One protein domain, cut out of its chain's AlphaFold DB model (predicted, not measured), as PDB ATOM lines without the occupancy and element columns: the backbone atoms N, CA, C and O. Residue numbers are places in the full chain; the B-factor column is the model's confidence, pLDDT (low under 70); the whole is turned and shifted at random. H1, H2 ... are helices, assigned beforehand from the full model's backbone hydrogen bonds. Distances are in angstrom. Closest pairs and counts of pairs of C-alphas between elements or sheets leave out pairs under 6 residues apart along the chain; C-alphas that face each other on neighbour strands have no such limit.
ATOM      1  N   TYR A 275      98.961 107.862 187.558       70.06
ATOM      2  CA  TYR A 275      98.775 106.657 186.736       70.06
ATOM      3  C   TYR A 275      99.400 105.391 187.336       70.06
ATOM      4  O   TYR A 275      99.036 104.288 186.926       70.06
ATOM      5  N   ILE A 276     100.282 105.520 188.335       71.06
ATOM      6  CA  ILE A 276     100.853 104.395 189.090       71.06
ATOM      7  C   ILE A 276      99.767 103.422 189.571       71.06
ATOM      8  O   ILE A 276      99.933 102.230 189.317       71.06
ATOM      9  N   PRO A 277      98.642 103.859 190.178       75.06
ATOM     10  CA  PRO A 277      97.593 102.931 190.594       75.06
ATOM     11  C   PRO A 277      97.027 102.098 189.435       75.06
ATOM     12  O   PRO A 277      96.848 100.895 189.584       75.06
ATOM     13  N   GLU A 278      96.805 102.700 188.260       71.75
ATOM     14  CA  GLU A 278      96.279 101.984 187.087       71.75
ATOM     15  C   GLU A 278      97.321 101.011 186.505       71.75
ATOM     16  O   GLU A 278      96.962  99.900 186.121       71.75
ATOM     17  N   TYR A 279      98.612 101.366 186.512       72.50
ATOM     18  CA  TYR A 279      99.694 100.447 186.130       72.50
ATOM     19  C   TYR A 279      99.841  99.275 187.102       72.50
ATOM     20  O   TYR A 279     100.089  98.150 186.673       72.50
ATOM     21  N   VAL A 280      99.675  99.524 188.402       74.19
ATOM     22  CA  VAL A 280      99.681  98.485 189.436       74.19
ATOM     23  C   VAL A 280      98.477  97.562 189.261       74.19
ATOM     24  O   VAL A 280      98.644  96.346 189.290       74.19
ATOM     25  N   SER A 281      97.284  98.106 189.009       74.69
ATOM     26  CA  SER A 281      96.091  97.310 188.708       74.69
ATOM     27  C   SER A 281      96.230  96.491 187.417       74.69
ATOM     28  O   SER A 281      95.782  95.348 187.391       74.69
ATOM     29  N   ASP A 282      96.876  97.019 186.369       76.62
ATOM     30  CA  ASP A 282      97.186  96.262 185.142       76.62
ATOM     31  C   ASP A 282      98.178  95.120 185.412       76.62
ATOM     32  O   ASP A 282      97.963  93.982 184.991       76.62
ATOM     33  N   ALA A 283      99.251  95.407 186.157       70.38
ATOM     34  CA  ALA A 283     100.292  94.438 186.492       70.38
ATOM     35  C   ALA A 283      99.807  93.330 187.442       70.38
ATOM     36  O   ALA A 283     100.283  92.198 187.345       70.38
ATOM     37  N   ASN A 284      98.873  93.655 188.339       71.81
ATOM     38  CA  ASN A 284      98.244  92.717 189.271       71.81
ATOM     39  C   ASN A 284      97.003  92.024 188.687       71.81
ATOM     40  O   ASN A 284      96.382  91.231 189.389       71.81
ATOM     41  N   GLU A 285      96.632  92.335 187.442       73.75
ATOM     42  CA  GLU A 285      95.436  91.814 186.767       73.75
ATOM     43  C   GLU A 285      94.147  91.989 187.590       73.75
ATOM     44  O   GLU A 285      93.290  91.111 187.655       73.75
ATOM     45  N   ASP A 286      93.998  93.161 188.214       73.50
ATOM     46  CA  ASP A 286      92.834  93.504 189.030       73.50
ATOM     47  C   ASP A 286      91.533  93.384 188.215       73.50
ATOM     48  O   ASP A 286      91.396  93.939 187.120       73.50
ATOM     49  N   VAL A 287      90.537  92.707 188.791       75.69
ATOM     50  CA  VAL A 287      89.213  92.455 188.204       75.69
ATOM     51  C   VAL A 287      88.571  93.736 187.663       75.69
ATOM     52  O   VAL A 287      87.980  93.723 186.578       75.69
ATOM     53  N   LYS A 288      88.694  94.866 188.377       75.62
ATOM     54  CA  LYS A 288      88.122  96.154 187.932       75.62
ATOM     55  C   LYS A 288      88.802  96.670 186.664       75.62
ATOM     56  O   LYS A 288      88.123  97.117 185.735       75.62
ATOM     57  N   PHE A 289      90.129  96.590 186.618       79.62
ATOM     58  CA  PHE A 289      90.917  97.013 185.466       79.62
ATOM     59  C   PHE A 289      90.639  96.119 184.257       79.62
ATOM     60  O   PHE A 289      90.348  96.632 183.173       79.62
ATOM     61  N   ILE A 290      90.638  94.798 184.450       80.88
ATOM     62  CA  ILE A 290      90.376  93.822 183.389       80.88
ATOM     63  C   ILE A 290      88.975  94.019 182.800       80.88
ATOM     64  O   ILE A 290      88.840  94.094 181.578       80.88
ATOM     65  N   ARG A 291      87.943  94.227 183.630       80.44
ATOM     66  CA  ARG A 291      86.576  94.519 183.156       80.44
ATOM     67  C   ARG A 291      86.531  95.771 182.270       80.44
ATOM     68  O   ARG A 291      85.952  95.738 181.184       80.44
ATOM     69  N   LYS A 292      87.174  96.863 182.703       81.62
ATOM     70  CA  LYS A 292      87.274  98.121 181.935       81.62
ATOM     71  C   LYS A 292      88.079  97.938 180.644       81.62
ATOM     72  O   LYS A 292      87.739  98.516 179.612       81.62
ATOM     73  N   HIS A 293      89.154  97.156 180.685       81.38
ATOM     74  CA  HIS A 293      89.977  96.859 179.517       81.38
ATOM     75  C   HIS A 293      89.201  96.038 178.484       81.38
ATOM     76  O   HIS A 293      89.153  96.412 177.315       81.38
ATOM     77  N   VAL A 294      88.503  94.990 178.914       81.06
ATOM     78  CA  VAL A 294      87.712  94.128 178.029       81.06
ATOM     79  C   VAL A 294      86.541  94.878 177.412       81.06
ATOM     80  O   VAL A 294      86.287  94.711 176.224       81.06
ATOM     81  N   ALA A 295      85.863  95.746 178.168       84.31
ATOM     82  CA  ALA A 295      84.833  96.615 177.607       84.31
ATOM     83  C   ALA A 295      85.381  97.465 176.444       84.31
ATOM     84  O   ALA A 295      84.758  97.527 175.385       84.31
ATOM     85  N   ARG A 296      86.590  98.034 176.588       83.94
ATOM     86  CA  ARG A 296      87.260  98.786 175.510       83.94
ATOM     87  C   ARG A 296      87.626  97.909 174.313       83.94
ATOM     88  O   ARG A 296      87.401  98.331 173.182       83.94
ATOM     89  N   VAL A 297      88.138  96.701 174.552       85.44
ATOM     90  CA  VAL A 297      88.490  95.727 173.498       85.44
ATOM     91  C   VAL A 297      87.252  95.223 172.746       85.44
ATOM     92  O   VAL A 297      87.337  94.925 171.561       85.44
ATOM     93  N   ARG A 298      86.095  95.127 173.411       82.50
ATOM     94  CA  ARG A 298      84.820  94.768 172.769       82.50
ATOM     95  C   ARG A 298      84.260  95.894 171.904       82.50
ATOM     96  O   ARG A 298      83.630  95.606 170.899       82.50
ATOM     97  N   GLN A 299      84.467  97.149 172.304       87.69
ATOM     98  CA  GLN A 299      83.980  98.317 171.564       87.69
ATOM     99  C   GLN A 299      84.850  98.673 170.353       87.69
ATOM    100  O   GLN A 299      84.332  99.209 169.382       87.69
ATOM    101  N   HIS A 300      86.160  98.413 170.415       85.88
ATOM    102  CA  HIS A 300      87.100  98.815 169.371       85.88
ATOM    103  C   HIS A 300      87.985  97.639 168.947       85.88
ATOM    104  O   HIS A 300      88.820  97.175 169.729       85.88
ATOM    105  N   ASP A 301      87.879  97.217 167.684       84.00
ATOM    106  CA  ASP A 301      88.697  96.129 167.122       84.00
ATOM    107  C   ASP A 301      90.201  96.443 167.124       84.00
ATOM    108  O   ASP A 301      91.047  95.550 167.245       84.00
ATOM    109  N   LYS A 302      90.544  97.734 167.037       88.19
ATOM    110  CA  LYS A 302      91.905  98.262 167.171       88.19
ATOM    111  C   LYS A 302      91.978  99.265 168.322       88.19
ATOM    112  O   LYS A 302      90.986  99.943 168.587       88.19
ATOM    113  N   PRO A 303      93.138  99.409 168.986       90.88
ATOM    114  CA  PRO A 303      93.306 100.449 169.990       90.88
ATOM    115  C   PRO A 303      93.003 101.832 169.398       90.88
ATOM    116  O   PRO A 303      93.539 102.147 168.331       90.88
ATOM    117  N   PRO A 304      92.167 102.663 170.049       91.81
ATOM    118  CA  PRO A 304      91.887 104.007 169.559       91.81
ATOM    119  C   PRO A 304      93.160 104.865 169.558       91.81
ATOM    120  O   PRO A 304      94.181 104.512 170.159       91.81
ATOM    121  N   PHE A 305      93.129 105.991 168.848       91.62
ATOM    122  CA  PHE A 305      94.241 106.939 168.851       91.62
ATOM    123  C   PHE A 305      94.471 107.493 170.266       91.62
ATOM    124  O   PHE A 305      93.530 107.899 170.948       91.62
ATOM    125  N   SER A 306      95.731 107.518 170.706       88.38
ATOM    126  CA  SER A 306      96.132 108.102 171.987       88.38
ATOM    127  C   SER A 306      97.158 109.195 171.735       88.38
ATOM    128  O   SER A 306      98.304 108.902 171.398       88.38
ATOM    129  N   SER A 307      96.767 110.452 171.949       87.19
ATOM    130  CA  SER A 307      97.654 111.613 171.793       87.19
ATOM    131  C   SER A 307      98.902 111.502 172.670       87.19
ATOM    132  O   SER A 307     100.012 111.776 172.224       87.19
ATOM    133  N   VAL A 308      98.732 111.011 173.898       84.25
ATOM    134  CA  VAL A 308      99.823 110.770 174.847       84.25
ATOM    135  C   VAL A 308     100.827 109.760 174.303       84.25
ATOM    136  O   VAL A 308     102.037 109.968 174.402       84.25
ATOM    137  N   ARG A 309     100.330 108.648 173.758       86.88
ATOM    138  CA  ARG A 309     101.181 107.581 173.243       86.88
ATOM    139  C   ARG A 309     101.884 108.017 171.964       86.88
ATOM    140  O   ARG A 309     103.082 107.796 171.841       86.88
ATOM    141  N   PHE A 310     101.155 108.680 171.070       92.06
ATOM    142  CA  PHE A 310     101.682 109.240 169.832       92.06
ATOM    143  C   PHE A 310     102.807 110.246 170.105       92.06
ATOM    144  O   PHE A 310     103.899 110.112 169.561       92.06
ATOM    145  N   PHE A 311     102.594 111.188 171.027       89.94
ATOM    146  CA  PHE A 311     103.630 112.141 171.428       89.94
ATOM    147  C   PHE A 311     104.829 111.447 172.092       89.94
ATOM    148  O   PHE A 311     105.975 111.811 171.848       89.94
ATOM    149  N   GLY A 312     104.586 110.400 172.889       87.19
ATOM    150  CA  GLY A 312     105.652 109.568 173.447       87.19
ATOM    151  C   GLY A 312     106.502 108.883 172.371       87.19
ATOM    152  O   GLY A 312     107.726 108.893 172.482       87.19
ATOM    153  N   MET A 313     105.871 108.317 171.332       92.75
ATOM    154  CA  MET A 313     106.578 107.731 170.183       92.75
ATOM    155  C   MET A 313     107.421 108.793 169.483       92.75
ATOM    156  O   MET A 313     108.600 108.553 169.242       92.75
ATOM    157  N   PHE A 314     106.836 109.969 169.237       92.50
ATOM    158  CA  PHE A 314     107.510 111.081 168.581       92.50
ATOM    159  C   PHE A 314     108.766 111.521 169.346       92.50
ATOM    160  O   PHE A 314     109.857 111.541 168.789       92.50
ATOM    161  N   VAL A 315     108.646 111.802 170.646       90.25
ATOM    162  CA  VAL A 315     109.779 112.280 171.454       90.25
ATOM    163  C   VAL A 315     110.907 111.249 171.516       90.25
ATOM    164  O   VAL A 315     112.066 111.597 171.310       90.25
ATOM    165  N   VAL A 316     110.594 109.979 171.791       90.81
ATOM    166  CA  VAL A 316     111.628 108.941 171.933       90.81
ATOM    167  C   VAL A 316     112.317 108.659 170.598       90.81
ATOM    168  O   VAL A 316     113.541 108.564 170.561       90.81
ATOM    169  N   ALA A 317     111.557 108.558 169.508       94.62
ATOM    170  CA  ALA A 317     112.106 108.326 168.177       94.62
ATOM    171  C   ALA A 317     112.986 109.482 167.693       94.62
ATOM    172  O   ALA A 317     114.085 109.225 167.200       94.62
ATOM    173  N   TYR A 318     112.551 110.727 167.912       92.75
ATOM    174  CA  TYR A 318     113.350 111.909 167.609       92.75
ATOM    175  C   TYR A 318     114.672 111.880 168.384       92.75
ATOM    176  O   TYR A 318     115.738 111.920 167.780       92.75
ATOM    177  N   LEU A 319     114.616 111.690 169.709       91.94
ATOM    178  CA  LEU A 319     115.813 111.632 170.555       91.94
ATOM    179  C   LEU A 319     116.786 110.534 170.116       91.94
ATOM    180  O   LEU A 319     117.989 110.768 170.068       91.94
ATOM    181  N   TRP A 320     116.290 109.337 169.800       94.06
ATOM    182  CA  TRP A 320     117.151 108.225 169.392       94.06
ATOM    183  C   TRP A 320     117.801 108.482 168.031       94.06
ATOM    184  O   TRP A 320     118.989 108.211 167.870       94.06
ATOM    185  N   SER A 321     117.057 109.054 167.081       92.81
ATOM    186  CA  SER A 321     117.587 109.470 165.778       92.81
ATOM    187  C   SER A 321     118.660 110.557 165.920       92.81
ATOM    188  O   SER A 321     119.729 110.454 165.315       92.81
ATOM    189  N   SER A 322     118.416 111.563 166.765       91.06
ATOM    190  CA  SER A 322     119.373 112.640 167.031       91.06
ATOM    191  C   SER A 322     120.639 112.125 167.709       91.06
ATOM    192  O   SER A 322     121.728 112.435 167.248       91.06
ATOM    193  N   VAL A 323     120.526 111.287 168.749       92.56
ATOM    194  CA  VAL A 323     121.698 110.739 169.459       92.56
ATOM    195  C   VAL A 323     122.567 109.885 168.535       92.56
ATOM    196  O   VAL A 323     123.788 109.991 168.590       92.56
ATOM    197  N   VAL A 324     121.965 109.065 167.666       94.06
ATOM    198  CA  VAL A 324     122.728 108.275 166.684       94.06
ATOM    199  C   VAL A 324     123.463 109.177 165.699       94.06
ATOM    200  O   VAL A 324     124.621 108.912 165.404       94.06
ATOM    201  N   THR A 325     122.831 110.255 165.237       91.69
ATOM    202  CA  THR A 325     123.449 111.197 164.291       91.69
ATOM    203  C   THR A 325     124.568 112.001 164.951       91.69
ATOM    204  O   THR A 325     125.662 112.081 164.409       91.69
ATOM    205  N   MET A 326     124.329 112.520 166.157       91.38
ATOM    206  CA  MET A 326     125.324 113.252 166.944       91.38
ATOM    207  C   MET A 326     126.539 112.390 167.297       91.38
ATOM    208  O   MET A 326     127.634 112.911 167.461       91.38
ATOM    209  N   ALA A 327     126.377 111.072 167.422       93.62
ATOM    210  CA  ALA A 327     127.489 110.172 167.705       93.62
ATOM    211  C   ALA A 327     128.446 109.976 166.512       93.62
ATOM    212  O   ALA A 327     129.541 109.448 166.717       93.62
ATOM    213  N   ILE A 328     128.046 110.358 165.290       92.94
ATOM    214  CA  ILE A 328     128.854 110.198 164.075       92.94
ATOM    215  C   ILE A 328     129.890 111.331 164.004       92.94
ATOM    216  O   ILE A 328     129.495 112.495 164.035       92.94
ATOM    217  N   PRO A 329     131.191 111.025 163.874       91.31
ATOM    218  CA  PRO A 329     132.234 112.039 163.728       91.31
ATOM    219  C   PRO A 329     132.009 112.949 162.514       91.31
ATOM    220  O   PRO A 329     131.788 112.455 161.405       91.31
ATOM    221  N   GLU A 330     132.090 114.265 162.715       86.19
ATOM    222  CA  GLU A 330     131.974 115.247 161.624       86.19
ATOM    223  C   GLU A 330     133.228 115.287 160.743       86.19
ATOM    224  O   GLU A 330     133.140 115.434 159.522       86.19
ATOM    225  N   GLU A 331     134.391 115.108 161.367       86.19
ATOM    226  CA  GLU A 331     135.693 115.107 160.709       86.19
ATOM    227  C   GLU A 331     136.139 113.677 160.345       86.19
ATOM    228  O   GLU A 331     135.850 112.717 161.071       86.19
ATOM    229  N   PRO A 332     136.853 113.491 159.218       87.38
ATOM    230  CA  PRO A 332     137.340 112.180 158.810       87.38
ATOM    231  C   PRO A 332     138.419 111.663 159.770       87.38
ATOM    232  O   PRO A 332     139.462 112.284 159.960       87.38
ATOM    233  N   ILE A 333     138.204 110.468 160.323       84.88
ATOM    234  CA  ILE A 333     139.151 109.804 161.228       84.88
ATOM    235  C   ILE A 333     139.911 108.749 160.433       84.88
ATOM    236  O   ILE A 333     139.303 107.861 159.832       84.88
ATOM    237  N   GLY A 334     141.245 108.834 160.422       82.50
ATOM    238  CA  GLY A 334     142.089 107.887 159.685       82.50
ATOM    239  C   GLY A 334     141.871 107.926 158.167       82.50
ATOM    240  O   GLY A 334     142.047 106.912 157.498       82.50
ATOM    241  N   GLY A 335     141.435 109.072 157.628       85.12
ATOM    242  CA  GLY A 335     141.138 109.252 156.202       85.12
ATOM    243  C   GLY A 335     139.780 108.702 155.746       85.12
ATOM    244  O   GLY A 335     139.452 108.812 154.567       85.12
ATOM    245  N   ILE A 336     138.970 108.143 156.654       89.06
ATOM    246  CA  ILE A 336     137.629 107.626 156.351       89.06
ATOM    247  C   ILE A 336     136.581 108.639 156.820       89.06
ATOM    248  O   ILE A 336     136.567 109.047 157.982       89.06
ATOM    249  N   ASN A 337     135.674 109.025 155.919       89.56
ATOM    250  CA  ASN A 337     134.512 109.837 156.264       89.56
ATOM    251  C   ASN A 337     133.392 108.930 156.797       89.56
ATOM    252  O   ASN A 337     132.807 108.156 156.042       89.56
ATOM    253  N   TRP A 338     133.083 109.033 158.089       90.50
ATOM    254  CA  TRP A 338     132.095 108.187 158.770       90.50
ATOM    255  C   TRP A 338     130.640 108.630 158.563       90.50
ATOM    256  O   TRP A 338     129.717 107.947 159.006       90.50
ATOM    257  N   ARG A 339     130.404 109.727 157.831       89.50
ATOM    258  CA  ARG A 339     129.072 110.315 157.622       89.50
ATOM    259  C   ARG A 339     128.098 109.399 156.874       89.50
ATOM    260  O   ARG A 339     126.892 109.580 156.999       89.50
ATOM    261  N   PHE A 340     128.574 108.361 156.176       90.50
ATOM    262  CA  PHE A 340     127.704 107.338 155.571       90.50
ATOM    263  C   PHE A 340     126.853 106.579 156.607       90.50
ATOM    264  O   PHE A 340     125.793 106.056 156.261       90.50
ATOM    265  N   LEU A 341     127.272 106.541 157.881       93.38
ATOM    266  CA  LEU A 341     126.528 105.900 158.970       93.38
ATOM    267  C   LEU A 341     125.199 106.588 159.300       93.38
ATOM    268  O   LEU A 341     124.386 106.013 160.021       93.38
ATOM    269  N   ILE A 342     124.926 107.768 158.738       91.88
ATOM    270  CA  ILE A 342     123.647 108.468 158.907       91.88
ATOM    271  C   ILE A 342     122.446 107.642 158.410       91.88
ATOM    272  O   ILE A 342     121.329 107.807 158.894       91.88
ATOM    273  N   VAL A 343     122.687 106.642 157.553       93.38
ATOM    274  CA  VAL A 343     121.708 105.614 157.152       93.38
ATOM    275  C   VAL A 343     121.149 104.785 158.327       93.38
ATOM    276  O   VAL A 343     120.148 104.081 158.174       93.38
ATOM    277  N   LEU A 344     121.768 104.850 159.512       94.94
ATOM    278  CA  LEU A 344     121.287 104.214 160.743       94.94
ATOM    279  C   LEU A 344     120.250 105.063 161.500       94.94
ATOM    280  O   LEU A 344     119.521 104.521 162.333       94.94
ATOM    281  N   ALA A 345     120.136 106.363 161.211       94.62
ATOM    282  CA  ALA A 345     119.180 107.249 161.879       94.62
ATOM    283  C   ALA A 345     117.706 106.811 161.685       94.62
ATOM    284  O   ALA A 345     116.976 106.731 162.681       94.62
ATOM    285  N   PRO A 346     117.255 106.388 160.481       96.75
ATOM    286  CA  PRO A 346     115.909 105.838 160.291       96.75
ATOM    287  C   PRO A 346     115.633 104.575 161.114       96.75
ATOM    288  O   PRO A 346     114.535 104.409 161.650       96.75
ATOM    289  N   LEU A 347     116.629 103.695 161.270       96.88
ATOM    290  CA  LEU A 347     116.511 102.504 162.114       96.88
ATOM    291  C   LEU A 347     116.321 102.892 163.587       96.88
ATOM    292  O   LEU A 347     115.456 102.330 164.261       96.88
ATOM    293  N   ALA A 348     117.084 103.871 164.080       95.81
ATOM    294  CA  ALA A 348     116.954 104.383 165.443       95.81
ATOM    295  C   ALA A 348     115.573 105.016 165.691       95.81
ATOM    296  O   ALA A 348     114.934 104.720 166.704       95.81
ATOM    297  N   CYS A 349     115.073 105.799 164.729       97.00
ATOM    298  CA  CYS A 349     113.717 106.347 164.742       97.00
ATOM    299  C   CYS A 349     112.659 105.236 164.819       97.00
ATOM    300  O   CYS A 349     111.818 105.230 165.721       97.00
ATOM    301  N   ALA A 350     112.731 104.241 163.931       97.75
ATOM    302  CA  ALA A 350     111.787 103.128 163.909       97.75
ATOM    303  C   ALA A 350     111.808 102.306 165.208       97.75
ATOM    304  O   ALA A 350     110.750 101.904 165.699       97.75
ATOM    305  N   LEU A 351     112.988 102.090 165.800       96.00
ATOM    306  CA  LEU A 351     113.138 101.437 167.103       96.00
ATOM    307  C   LEU A 351     112.529 102.276 168.237       96.00
ATOM    308  O   LEU A 351     111.847 101.719 169.100       96.00
ATOM    309  N   GLY A 352     112.704 103.598 168.222       94.50
ATOM    310  CA  GLY A 352     112.078 104.507 169.184       94.50
ATOM    311  C   GLY A 352     110.546 104.484 169.104       94.50
ATOM    312  O   GLY A 352     109.873 104.308 170.121       94.50
ATOM    313  N   VAL A 353     109.980 104.536 167.893       96.50
ATOM    314  CA  VAL A 353     108.527 104.393 167.686       96.50
ATOM    315  C   VAL A 353     108.051 103.018 168.154       96.50
ATOM    316  O   VAL A 353     107.085 102.908 168.910       96.50
ATOM    317  N   TRP A 354     108.741 101.951 167.743       96.38
ATOM    318  CA  TRP A 354     108.360 100.578 168.063       96.38
ATOM    319  C   TRP A 354     108.421 100.283 169.565       96.38
ATOM    320  O   TRP A 354     107.526  99.616 170.088       96.38
ATOM    321  N   THR A 355     109.434 100.789 170.273       91.44
ATOM    322  CA  THR A 355     109.583 100.582 171.721       91.44
ATOM    323  C   THR A 355     108.410 101.184 172.483       91.44
ATOM    324  O   THR A 355     107.743 100.457 173.219       91.44
ATOM    325  N   VAL A 356     108.076 102.458 172.245       89.69
ATOM    326  CA  VAL A 356     106.922 103.120 172.881       89.69
ATOM    327  C   VAL A 356     105.602 102.504 172.409       89.69
ATOM    328  O   VAL A 356     104.690 102.250 173.202       89.69
ATOM    329  N   GLY A 357     105.512 102.160 171.127       88.31
ATOM    330  CA  GLY A 357     104.380 101.477 170.508       88.31
ATOM    331  C   GLY A 357     104.025 100.117 171.108       88.31
ATOM    332  O   GLY A 357     102.866  99.722 171.046       88.31
ATOM    333  N   ASN A 358     104.965  99.440 171.770       90.00
ATOM    334  CA  ASN A 358     104.763  98.100 172.337       90.00
ATOM    335  C   ASN A 358     104.652  98.050 173.872       90.00
ATOM    336  O   ASN A 358     104.621  96.959 174.451       90.00
ATOM    337  N   ILE A 359     104.570  99.206 174.539       84.25
ATOM    338  CA  ILE A 359     104.362  99.308 175.993       84.25
ATOM    339  C   ILE A 359     102.935  98.879 176.394       84.25
ATOM    340  O   ILE A 359     101.941  99.310 175.803       84.25
ATOM    341  N   GLY A 360     102.813  98.072 177.451       83.06
ATOM    342  CA  GLY A 360     101.524  97.698 178.049       83.06
ATOM    343  C   GLY A 360     100.687  96.725 177.204       83.06
ATOM    344  O   GLY A 360     101.212  95.789 176.592       83.06
ATOM    345  N   ARG A 361      99.362  96.937 177.192       84.25
ATOM    346  CA  ARG A 361      98.356  96.080 176.524       84.25
ATOM    347  C   ARG A 361      98.167  96.368 175.024       84.25
ATOM    348  O   ARG A 361      97.215  95.889 174.413       84.25
ATOM    349  N   GLU A 362      99.081  97.110 174.413       88.94
ATOM    350  CA  GLU A 362      99.138  97.326 172.964       88.94
ATOM    351  C   GLU A 362     100.428  96.722 172.403       88.94
ATOM    352  O   GLU A 362     101.446  96.616 173.096       88.94
ATOM    353  N   GLN A 363     100.374  96.278 171.153       90.88
ATOM    354  CA  GLN A 363     101.520  95.718 170.450       90.88
ATOM    355  C   GLN A 363     101.458  96.039 168.958       90.88
ATOM    356  O   GLN A 363     100.381  96.231 168.394       90.88
ATOM    357  N   GLY A 364     102.615  96.046 168.308       92.75
ATOM    358  CA  GLY A 364     102.732  96.256 166.874       92.75
ATOM    359  C   GLY A 364     104.079  95.792 166.336       92.75
ATOM    360  O   GLY A 364     105.071  95.658 167.056       92.75
ATOM    361  N   THR A 365     104.111  95.533 165.037       94.56
ATOM    362  CA  THR A 365     105.328  95.180 164.298       94.56
ATOM    363  C   THR A 365     106.212  96.404 164.040       94.56
ATOM    364  O   THR A 365     105.714  97.524 163.918       94.56
ATOM    365  N   ILE A 366     107.528  96.203 163.931       95.69
ATOM    366  CA  ILE A 366     108.475  97.273 163.568       95.69
ATOM    367  C   ILE A 366     108.471  97.585 162.065       95.69
ATOM    368  O   ILE A 366     108.968  98.620 161.649       95.69
ATOM    369  N   TRP A 367     107.886  96.719 161.235       96.06
ATOM    370  CA  TRP A 367     108.012  96.817 159.780       96.06
ATOM    371  C   TRP A 367     107.439  98.120 159.206       96.06
ATOM    372  O   TRP A 367     108.121  98.809 158.460       96.06
ATOM    373  N   TRP A 368     106.230  98.507 159.617       96.31
ATOM    374  CA  TRP A 368     105.597  99.752 159.170       96.31
ATOM    375  C   TRP A 368     106.371 101.025 159.541       96.31
ATOM    376  O   TRP A 368     106.652 101.801 158.629       96.31
ATOM    377  N   PRO A 369     106.759 101.264 160.814       97.12
ATOM    378  CA  PRO A 369     107.571 102.435 161.135       97.12
ATOM    379  C   PRO A 369     108.961 102.381 160.489       97.12
ATOM    380  O   PRO A 369     109.493 103.427 160.150       97.12
ATOM    381  N   LEU A 370     109.539 101.194 160.267       97.62
ATOM    382  CA  LEU A 370     110.828 101.052 159.584       97.62
ATOM    383  C   LEU A 370     110.745 101.460 158.110       97.62
ATOM    384  O   LEU A 370     111.542 102.274 157.655       97.62
ATOM    385  N   VAL A 371     109.762 100.930 157.379       97.50
ATOM    386  CA  VAL A 371     109.527 101.286 155.972       97.50
ATOM    387  C   VAL A 371     109.223 102.775 155.849       97.50
ATOM    388  O   VAL A 371     109.796 103.439 154.995       97.50
ATOM    389  N   ALA A 372     108.381 103.320 156.729       97.19
ATOM    390  CA  ALA A 372     108.071 104.745 156.765       97.19
ATOM    391  C   ALA A 372     109.316 105.617 157.016       97.19
ATOM    392  O   ALA A 372     109.514 106.616 156.320       97.19
ATOM    393  N   ALA A 373     110.176 105.224 157.962       97.31
ATOM    394  CA  ALA A 373     111.405 105.949 158.267       97.31
ATOM    395  C   ALA A 373     112.363 105.957 157.066       97.31
ATOM    396  O   ALA A 373     112.830 107.010 156.647       97.31
ATOM    397  N   TYR A 374     112.604 104.797 156.447       97.38
ATOM    398  CA  TYR A 374     113.489 104.703 155.282       97.38
ATOM    399  C   TYR A 374     112.896 105.319 154.010       97.38
ATOM    400  O   TYR A 374     113.644 105.838 153.190       97.38
ATOM    401  N   ALA A 375     111.571 105.314 153.844       96.38
ATOM    402  CA  ALA A 375     110.909 105.966 152.713       96.38
ATOM    403  C   ALA A 375     110.973 107.498 152.799       96.38
ATOM    404  O   ALA A 375     110.999 108.170 151.773       96.38
ATOM    405  N   THR A 376     111.004 108.053 154.013       95.50
ATOM    406  CA  THR A 376     111.128 109.502 154.241       95.50
ATOM    407  C   THR A 376     112.577 109.974 154.317       95.50
ATOM    408  O   THR A 376     112.839 111.146 154.065       95.50
ATOM    409  N   PHE A 377     113.530 109.073 154.577       94.00
ATOM    410  CA  PHE A 377     114.953 109.391 154.688       94.00
ATOM    411  C   PHE A 377     115.563 110.129 153.479       94.00
ATOM    412  O   PHE A 377     116.335 111.046 153.720       94.00
ATOM    413  N   PRO A 378     115.225 109.851 152.201       93.19
ATOM    414  CA  PRO A 378     115.756 110.630 151.078       93.19
ATOM    415  C   PRO A 378     115.459 112.134 151.161       93.19
ATOM    416  O   PRO A 378     116.237 112.932 150.646       93.19
ATOM    417  N   LEU A 379     114.376 112.530 151.843       89.50
ATOM    418  CA  LEU A 379     114.040 113.940 152.063       89.50
ATOM    419  C   LEU A 379     115.030 114.641 152.998       89.50
ATOM    420  O   LEU A 379     115.117 115.863 152.963       89.50
ATOM    421  N   TYR A 380     115.807 113.894 153.788       88.00
ATOM    422  CA  TYR A 380     116.898 114.434 154.600       88.00
ATOM    423  C   TYR A 380     117.881 115.259 153.763       88.00
ATOM    424  O   TYR A 380     118.286 116.331 154.182       88.00
ATOM    425  N   TYR A 381     118.203 114.806 152.548       87.25
ATOM    426  CA  TYR A 381     119.111 115.526 151.648       87.25
ATOM    427  C   TYR A 381     118.466 116.731 150.952       87.25
ATOM    428  O   TYR A 381     119.163 117.499 150.295       87.25
ATOM    429  N   TYR A 382     117.142 116.867 151.042       88.19
ATOM    430  CA  TYR A 382     116.393 117.969 150.445       88.19
ATOM    431  C   TYR A 382     116.141 119.107 151.441       88.19
ATOM    432  O   TYR A 382     116.082 120.269 151.048       88.19
ATOM    433  N   PHE A 383     115.980 118.788 152.728       87.06
ATOM    434  CA  PHE A 383     115.844 119.796 153.773       87.06
ATOM    435  C   PHE A 383     117.221 120.323 154.190       87.06
ATOM    436  O   PHE A 383     118.114 119.546 154.502       87.06
ATOM    437  N   GLU A 384     117.377 121.647 154.240       76.31
ATOM    438  CA  GLU A 384     118.604 122.287 154.746       76.31
ATOM    439  C   GLU A 384     118.735 122.181 156.277       76.31
ATOM    440  O   GLU A 384     119.835 122.283 156.813       76.31
ATOM    441  N   ASP A 385     117.619 121.960 156.980       84.00
ATOM    442  CA  ASP A 385     117.555 121.834 158.438       84.00
ATOM    443  C   ASP A 385     117.283 120.385 158.874       84.00
ATOM    444  O   ASP A 385     116.202 119.823 158.644       84.00
ATOM    445  N   ASP A 386     118.259 119.812 159.584       82.94
ATOM    446  CA  ASP A 386     118.208 118.479 160.188       82.94
ATOM    447  C   ASP A 386     116.970 118.300 161.086       82.94
ATOM    448  O   ASP A 386     116.334 117.240 161.091       82.94
ATOM    449  N   THR A 387     116.582 119.345 161.826       87.75
ATOM    450  CA  THR A 387     115.448 119.313 162.765       87.75
ATOM    451  C   THR A 387     114.146 119.001 162.036       87.75
ATOM    452  O   THR A 387     113.356 118.154 162.473       87.75
ATOM    453  N   THR A 388     113.934 119.661 160.898       88.50
ATOM    454  CA  THR A 388     112.751 119.489 160.053       88.50
ATOM    455  C   THR A 388     112.711 118.090 159.438       88.50
ATOM    456  O   THR A 388     111.675 117.418 159.512       88.50
ATOM    457  N   ALA A 389     113.839 117.600 158.916       89.12
ATOM    458  CA  ALA A 389     113.937 116.258 158.344       89.12
ATOM    459  C   ALA A 389     113.623 115.158 159.376       89.12
ATOM    460  O   ALA A 389     112.782 114.284 159.127       89.12
ATOM    461  N   TYR A 390     114.231 115.222 160.566       89.31
ATOM    462  CA  TYR A 390     113.994 114.242 161.631       89.31
ATOM    463  C   TYR A 390     112.573 114.318 162.192       89.31
ATOM    464  O   TYR A 390     111.973 113.278 162.479       89.31
ATOM    465  N   SER A 391     112.006 115.520 162.308       92.00
ATOM    466  CA  SER A 391     110.623 115.710 162.757       92.00
ATOM    467  C   SER A 391     109.625 115.089 161.781       92.00
ATOM    468  O   SER A 391     108.725 114.362 162.208       92.00
ATOM    469  N   LEU A 392     109.812 115.299 160.472       94.38
ATOM    470  CA  LEU A 392     108.961 114.709 159.440       94.38
ATOM    471  C   LEU A 392     109.064 113.179 159.434       94.38
ATOM    472  O   LEU A 392     108.039 112.497 159.503       94.38
ATOM    473  N   MET A 393     110.284 112.635 159.413       95.25
ATOM    474  CA  MET A 393     110.517 111.185 159.448       95.25
ATOM    475  C   MET A 393     109.864 110.548 160.680       95.25
ATOM    476  O   MET A 393     109.179 109.524 160.583       95.25
ATOM    477  N   THR A 394     110.030 111.179 161.841       95.75
ATOM    478  CA  THR A 394     109.470 110.706 163.107       95.75
ATOM    479  C   THR A 394     107.944 110.760 163.117       95.75
ATOM    480  O   THR A 394     107.293 109.812 163.569       95.75
ATOM    481  N   PHE A 395     107.357 111.838 162.592       96.88
ATOM    482  CA  PHE A 395     105.910 111.994 162.479       96.88
ATOM    483  C   PHE A 395     105.299 110.919 161.574       96.88
ATOM    484  O   PHE A 395     104.375 110.219 161.992       96.88
ATOM    485  N   VAL A 396     105.854 110.730 160.372       97.44
ATOM    486  CA  VAL A 396     105.367 109.735 159.403       97.44
ATOM    487  C   VAL A 396     105.530 108.315 159.951       97.44
ATOM    488  O   VAL A 396     104.603 107.510 159.852       97.44
ATOM    489  N   SER A 397     106.650 108.013 160.613       97.50
ATOM    490  CA  SER A 397     106.887 106.705 161.245       97.50
ATOM    491  C   SER A 397     105.917 106.424 162.398       97.50
ATOM    492  O   SER A 397     105.383 105.317 162.507       97.50
ATOM    493  N   SER A 398     105.652 107.426 163.241       97.12
ATOM    494  CA  SER A 398     104.695 107.322 164.351       97.12
ATOM    495  C   SER A 398     103.267 107.129 163.840       97.12
ATOM    496  O   SER A 398     102.537 106.277 164.351       97.12
ATOM    497  N   LEU A 399     102.886 107.859 162.786       97.12
ATOM    498  CA  LEU A 399     101.585 107.721 162.139       97.12
ATOM    499  C   LEU A 399     101.424 106.334 161.511       97.12
ATOM    500  O   LEU A 399     100.417 105.679 161.760       97.12
ATOM    501  N   ALA A 400     102.431 105.851 160.779       97.06
ATOM    502  CA  ALA A 400     102.426 104.521 160.170       97.06
ATOM    503  C   ALA A 400     102.283 103.391 161.206       97.06
ATOM    504  O   ALA A 400     101.592 102.395 160.967       97.06
ATOM    505  N   PHE A 401     102.914 103.529 162.379       96.62
ATOM    506  CA  PHE A 401     102.731 102.567 163.464       96.62
ATOM    507  C   PHE A 401     101.295 102.589 164.003       96.62
ATOM    508  O   PHE A 401     100.693 101.521 164.157       96.62
ATOM    509  N   ASP A 402     100.744 103.776 164.269       94.62
ATOM    510  CA  ASP A 402      99.404 103.931 164.841       94.62
ATOM    511  C   ASP A 402      98.299 103.436 163.892       94.62
ATOM    512  O   ASP A 402      97.376 102.746 164.329       94.62
ATOM    513  N   THR A 403      98.424 103.709 162.590       94.19
ATOM    514  CA  THR A 403      97.413 103.362 161.578       94.19
ATOM    515  C   THR A 403      97.445 101.884 161.181       94.19
ATOM    516  O   THR A 403      96.395 101.228 161.119       94.19
ATOM    517  N   TRP A 404      98.634 101.332 160.917       94.06
ATOM    518  CA  TRP A 404      98.767 100.011 160.288       94.06
ATOM    519  C   TRP A 404      99.315  98.923 161.208       94.06
ATOM    520  O   TRP A 404      98.960  97.752 161.051       94.06
ATOM    521  N   SER A 405     100.155  99.275 162.183       93.38
ATOM    522  CA  SER A 405     100.857  98.284 163.008       93.38
ATOM    523  C   SER A 405     100.151  97.965 164.328       93.38
ATOM    524  O   SER A 405     100.218  96.830 164.810       93.38
ATOM    525  N   LYS A 406      99.473  98.959 164.908       92.88
ATOM    526  CA  LYS A 406      98.884  98.917 166.250       92.88
ATOM    527  C   LYS A 406      97.750  97.891 166.376       92.88
ATOM    528  O   LYS A 406      96.774  97.904 165.624       92.88
ATOM    529  N   LYS A 407      97.864  97.005 167.370       93.19
ATOM    530  CA  LYS A 407      96.892  95.954 167.714       93.19
ATOM    531  C   LYS A 407      96.797  95.772 169.230       93.19
ATOM    532  O   LYS A 407      97.755  96.013 169.965       93.19
ATOM    533  N   TRP A 408      95.656  95.278 169.706       89.62
ATOM    534  CA  TRP A 408      95.505  94.881 171.106       89.62
ATOM    535  C   TRP A 408      96.393  93.677 171.443       89.62
ATOM    536  O   TRP A 408      96.499  92.708 170.679       89.62
ATOM    537  N   ARG A 409      97.016  93.711 172.621       84.00
ATOM    538  CA  ARG A 409      97.734  92.574 173.193       84.00
ATOM    539  C   ARG A 409      96.746  91.727 173.998       84.00
ATOM    540  O   ARG A 409      96.366  92.096 175.102       84.00
ATOM    541  N   ARG A 410      96.333  90.591 173.426       74.75
ATOM    542  CA  ARG A 410      95.290  89.713 173.997       74.75
ATOM    543  C   ARG A 410      95.733  88.972 175.261       74.75
ATOM    544  O   ARG A 410      94.916  88.718 176.132       74.75
ATOM    545  N   SER A 411      97.018  88.643 175.360       69.00
ATOM    546  CA  SER A 411      97.603  87.953 176.511       69.00
ATOM    547  C   SER A 411      98.594  88.862 177.243       69.00
ATOM    548  O   SER A 411      99.358  89.569 176.572       69.00
ATOM    549  N   PRO A 412      98.673  88.821 178.582       67.88
ATOM    550  CA  PRO A 412      99.718  89.530 179.315       67.88
ATOM    551  C   PRO A 412     101.118  89.164 178.781       67.88
ATOM    552  O   PRO A 412     101.362  88.015 178.390       67.88
ATOM    553  N   PRO A 413     102.055  90.129 178.693       66.75
ATOM    554  CA  PRO A 413     103.425  89.828 178.304       66.75
ATOM    555  C   PRO A 413     104.052  88.871 179.325       66.75
ATOM    556  O   PRO A 413     104.021  89.122 180.528       66.75
ATOM    557  N   LYS A 414     104.648  87.772 178.845       69.44
ATOM    558  CA  LYS A 414     105.325  86.805 179.719       69.44
ATOM    559  C   LYS A 414     106.461  87.492 180.482       69.44
ATOM    560  O   LYS A 414     107.300  88.157 179.863       69.44
ATOM    561  N   LYS A 415     106.515  87.302 181.803       65.31
ATOM    562  CA  LYS A 415     107.608  87.821 182.633       65.31
ATOM    563  C   LYS A 415     108.926  87.159 182.210       65.31
ATOM    564  O   LYS A 415     109.023  85.939 182.110       65.31
ATOM    565  N   LYS A 416     109.930  87.980 181.887       75.19
ATOM    566  CA  LYS A 416     111.306  87.528 181.612       75.19
ATOM    567  C   LYS A 416     112.046  87.387 182.946       75.19
ATOM    568  O   LYS A 416     111.778  88.174 183.851       75.19
ATOM    569  N   SER A 417     112.995  86.452 183.047       85.19
ATOM    570  CA  SER A 417     113.827  86.300 184.250       85.19
ATOM    571  C   SER A 417     114.558  87.601 184.609       85.19
ATOM    572  O   SER A 417     114.906  88.389 183.720       85.19
ATOM    573  N   LEU A 418     114.808  87.816 185.906       83.50
ATOM    574  CA  LEU A 418     115.524  88.992 186.412       83.50
ATOM    575  C   LEU A 418     116.886  89.144 185.722       83.50
ATOM    576  O   LEU A 418     117.191  90.211 185.199       83.50
ATOM    577  N   ALA A 419     117.640  88.043 185.619       89.94
ATOM    578  CA  ALA A 419     118.917  88.004 184.916       89.94
ATOM    579  C   ALA A 419     118.782  88.508 183.472       89.94
ATOM    580  O   ALA A 419     119.473  89.440 183.079       89.94
ATOM    581  N   LYS A 420     117.812  87.991 182.702       87.94
ATOM    582  CA  LYS A 420     117.595  88.423 181.313       87.94
ATOM    583  C   LYS A 420     117.265  89.911 181.211       87.94
ATOM    584  O   LYS A 420     117.667  90.560 180.246       87.94
ATOM    585  N   ARG A 421     116.519  90.459 182.172       84.81
ATOM    586  CA  ARG A 421     116.168  91.886 182.203       84.81
ATOM    587  C   ARG A 421     117.364  92.758 182.531       84.81
ATOM    588  O   ARG A 421     117.592  93.707 181.790       84.81
ATOM    589  N   ILE A 422     118.122  92.413 183.570       91.06
ATOM    590  CA  ILE A 422     119.353  93.119 183.935       91.06
ATOM    591  C   ILE A 422     120.315  93.082 182.753       91.06
ATOM    592  O   ILE A 422     120.706  94.139 182.285       91.06
ATOM    593  N   THR A 423     120.582  91.910 182.166       93.88
ATOM    594  CA  THR A 423     121.450  91.799 180.985       93.88
ATOM    595  C   THR A 423     120.962  92.673 179.831       93.88
ATOM    596  O   THR A 423     121.755  93.399 179.245       93.88
ATOM    597  N   THR A 424     119.660  92.657 179.518       88.00
ATOM    598  CA  THR A 424     119.109  93.500 178.440       88.00
ATOM    599  C   THR A 424     119.308  94.987 178.742       88.00
ATOM    600  O   THR A 424     119.729  95.734 177.866       88.00
ATOM    601  N   LEU A 425     119.028  95.425 179.974       86.94
ATOM    602  CA  LEU A 425     119.183  96.822 180.383       86.94
ATOM    603  C   LEU A 425     120.649  97.254 180.403       86.94
ATOM    604  O   LEU A 425     120.950  98.346 179.938       86.94
ATOM    605  N   THR A 426     121.554  96.401 180.881       92.50
ATOM    606  CA  THR A 426     122.996  96.658 180.866       92.50
ATOM    607  C   THR A 426     123.501  96.789 179.435       92.50
ATOM    608  O   THR A 426     124.180  97.761 179.134       92.50
ATOM    609  N   VAL A 427     123.118  95.883 178.528       94.12
ATOM    610  CA  VAL A 427     123.505  95.966 177.111       94.12
ATOM    611  C   VAL A 427     122.970  97.247 176.469       94.12
ATOM    612  O   VAL A 427     123.739  97.987 175.862       94.12
ATOM    613  N   CYS A 428     121.683  97.568 176.644       89.00
ATOM    614  CA  CYS A 428     121.112  98.811 176.117       89.00
ATOM    615  C   CYS A 428     121.766 100.063 176.725       89.00
ATOM    616  O   CYS A 428     121.995 101.036 176.013       89.00
ATOM    617  N   GLY A 429     122.075 100.038 178.024       90.25
ATOM    618  CA  GLY A 429     122.740 101.130 178.729       90.25
ATOM    619  C   GLY A 429     124.161 101.360 178.226       90.25
ATOM    620  O   GLY A 429     124.522 102.497 177.943       90.25
ATOM    621  N   VAL A 430     124.939 100.291 178.034       94.81
ATOM    622  CA  VAL A 430     126.290 100.362 177.454       94.81
ATOM    623  C   VAL A 430     126.240 100.906 176.028       94.81
ATOM    624  O   VAL A 430     127.005 101.810 175.707       94.81
ATOM    625  N   LEU A 431     125.308 100.432 175.192       92.06
ATOM    626  CA  LEU A 431     125.131 100.952 173.831       92.06
ATOM    627  C   LEU A 431     124.795 102.449 173.841       92.06
ATOM    628  O   LEU A 431     125.447 103.230 173.153       92.06
ATOM    629  N   TYR A 432     123.835 102.874 174.660       90.19
ATOM    630  CA  TYR A 432     123.455 104.282 174.762       90.19
ATOM    631  C   TYR A 432     124.603 105.168 175.267       90.19
ATOM    632  O   TYR A 432     124.867 106.224 174.694       90.19
ATOM    633  N   LEU A 433     125.324 104.729 176.303       92.69
ATOM    634  CA  LEU A 433     126.485 105.448 176.831       92.69
ATOM    635  C   LEU A 433     127.639 105.496 175.826       92.69
ATOM    636  O   LEU A 433     128.346 106.495 175.787       92.69
ATOM    637  N   SER A 434     127.806 104.470 174.986       94.56
ATOM    638  CA  SER A 434     128.823 104.477 173.929       94.56
ATOM    639  C   SER A 434     128.544 105.527 172.849       94.56
ATOM    640  O   SER A 434     129.477 106.181 172.392       94.56
ATOM    641  N   LEU A 435     127.271 105.765 172.503       93.50
ATOM    642  CA  LEU A 435     126.883 106.823 171.560       93.50
ATOM    643  C   LEU A 435     127.195 108.213 172.126       93.50
ATOM    644  O   LEU A 435     127.819 109.029 171.453       93.50
ATOM    645  N   TRP A 436     126.830 108.460 173.388       92.56
ATOM    646  CA  TRP A 436     127.193 109.706 174.070       92.56
ATOM    647  C   TRP A 436     128.703 109.862 174.229       92.56
ATOM    648  O   TRP A 436     129.223 110.947 174.003       92.56
ATOM    649  N   GLY A 437     129.412 108.786 174.572       91.44
ATOM    650  CA  GLY A 437     130.870 108.774 174.643       91.44
ATOM    651  C   GLY A 437     131.511 109.157 173.309       91.44
ATOM    652  O   GLY A 437     132.413 109.987 173.297       91.44
ATOM    653  N   SER A 438     130.994 108.633 172.192       92.56
ATOM    654  CA  SER A 438     131.424 109.008 170.839       92.56
ATOM    655  C   SER A 438     131.203 110.500 170.570       92.56
ATOM    656  O   SER A 438     132.139 111.196 170.184       92.56
ATOM    657  N   TYR A 439     130.006 111.022 170.858       91.88
ATOM    658  CA  TYR A 439     129.703 112.450 170.701       91.88
ATOM    659  C   TYR A 439     130.639 113.344 171.531       91.88
ATOM    660  O   TYR A 439     131.210 114.303 171.008       91.88
ATOM    661  N   PHE A 440     130.837 113.021 172.814       90.69
ATOM    662  CA  PHE A 440     131.721 113.795 173.689       90.69
ATOM    663  C   PHE A 440     133.183 113.723 173.261       90.69
ATOM    664  O   PHE A 440     133.902 114.704 173.398       90.69
ATOM    665  N   TYR A 441     133.626 112.588 172.729       88.81
ATOM    666  CA  TYR A 441     135.015 112.399 172.340       88.81
ATOM    667  C   TYR A 441     135.357 113.044 170.986       88.81
ATOM    668  O   TYR A 441     136.422 113.650 170.845       88.81
ATOM    669  N   PHE A 442     134.471 112.922 169.992       88.44
ATOM    670  CA  PHE A 442     134.748 113.368 168.623       88.44
ATOM    671  C   PHE A 442     134.196 114.755 168.302       88.44
ATOM    672  O   PHE A 442     134.900 115.532 167.665       88.44
ATOM    673  N   ASN A 443     132.983 115.075 168.757       87.69
ATOM    674  CA  ASN A 443     132.237 116.235 168.259       87.69
ATOM    675  C   ASN A 443     132.112 117.374 169.282       87.69
ATOM    676  O   ASN A 443     131.821 118.503 168.904       87.69
TER     677      ASN A 443
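This is residues 275 to 443 of the 578 residues of the protein "(California timema) hypothetical protein" of Timema californicum (UniProt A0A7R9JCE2). Two helical hairpins, H3 with H4 and H5 with H6, pack on each other as an elongated four-helix body, and the long helix H7 splays away from it as an arm, meeting H3 near their last residues in a V. Beyond one end of this body H1 and H2 make a corner of their own. The printed part has 169 residues with seven named helices, H1 to H7 in order along the chain, and no named strand; its class is all helix, and H4, H5 and H6 form an up-and-down bundle, each running against the one before it. The whole is only just loose, close to compact, with a radius of gyration of the C-alphas of 18.7 A, and spans 63 by 38 by 24 A.

H1, residues 275 to 283, touches H2, residues 287 to 299, about perpendicular at 88 degrees; their closest C-alphas, of Ser 281 and Phe 289, are 6.1 A apart. Both are apart from H3, residues 307 to 326. H3 and H4, residues 338 to 357, touch as a hairpin at a shallow tilt of 21 degrees, closest at the C-alphas of Ala 317 and Gly 352, 3.9 A. H4 and H5, residues 367 to 381, are a hairpin at a tilt of 38 degrees, only just steep, closest at the C-alphas of Ala 350 and Leu 370, 4.9 A. H5 and H6, residues 386 to 405, are a hairpin at a shallow tilt of 21 degrees, closest at the C-alphas of Pro 369 and Ser 397, 4.3 A. H6 touches H3 at a steep tilt of 45 degrees, opposite ways, closest at the C-alphas of Phe 314 and Thr 394, 5.8 A. H7, residues 418 to 443, touches H3 with residues 435 to 443 alone, at a steep tilt of 53 degrees, the same way; the closest C-alphas, of Met 326 and Tyr 439, are 5.8 A apart. Every O i to N i+4 pair is within hydrogen-bond range in H1, H2, H3, H6 and H7, against 10 of 16 in H4 and 7 of 11 in H5.

H1, 12.3 A long, begins at C-alpha 275 (98.775, 106.657, 186.736). H2 measures 18.4 A, H3 28.1 A, H4 30.8 A, H5 23.2 A and H6 26.8 A. H4 has a kink of 31 degrees near residue 345. H7, 36.8 A, ends at C-alpha 443 (132.237, 116.235, 168.259).

The C-alphas farthest apart, of Val 287 and Gly 335, are 63.3 A apart. The printed part has no cut. The links H3 to H4 and H6 to H7 are long, and residues 414 to 431, of which 418 to 431 belong to H7, stand free. The mean pLDDT of the printed part is 88.4, and residues 411 to 415 are under 70.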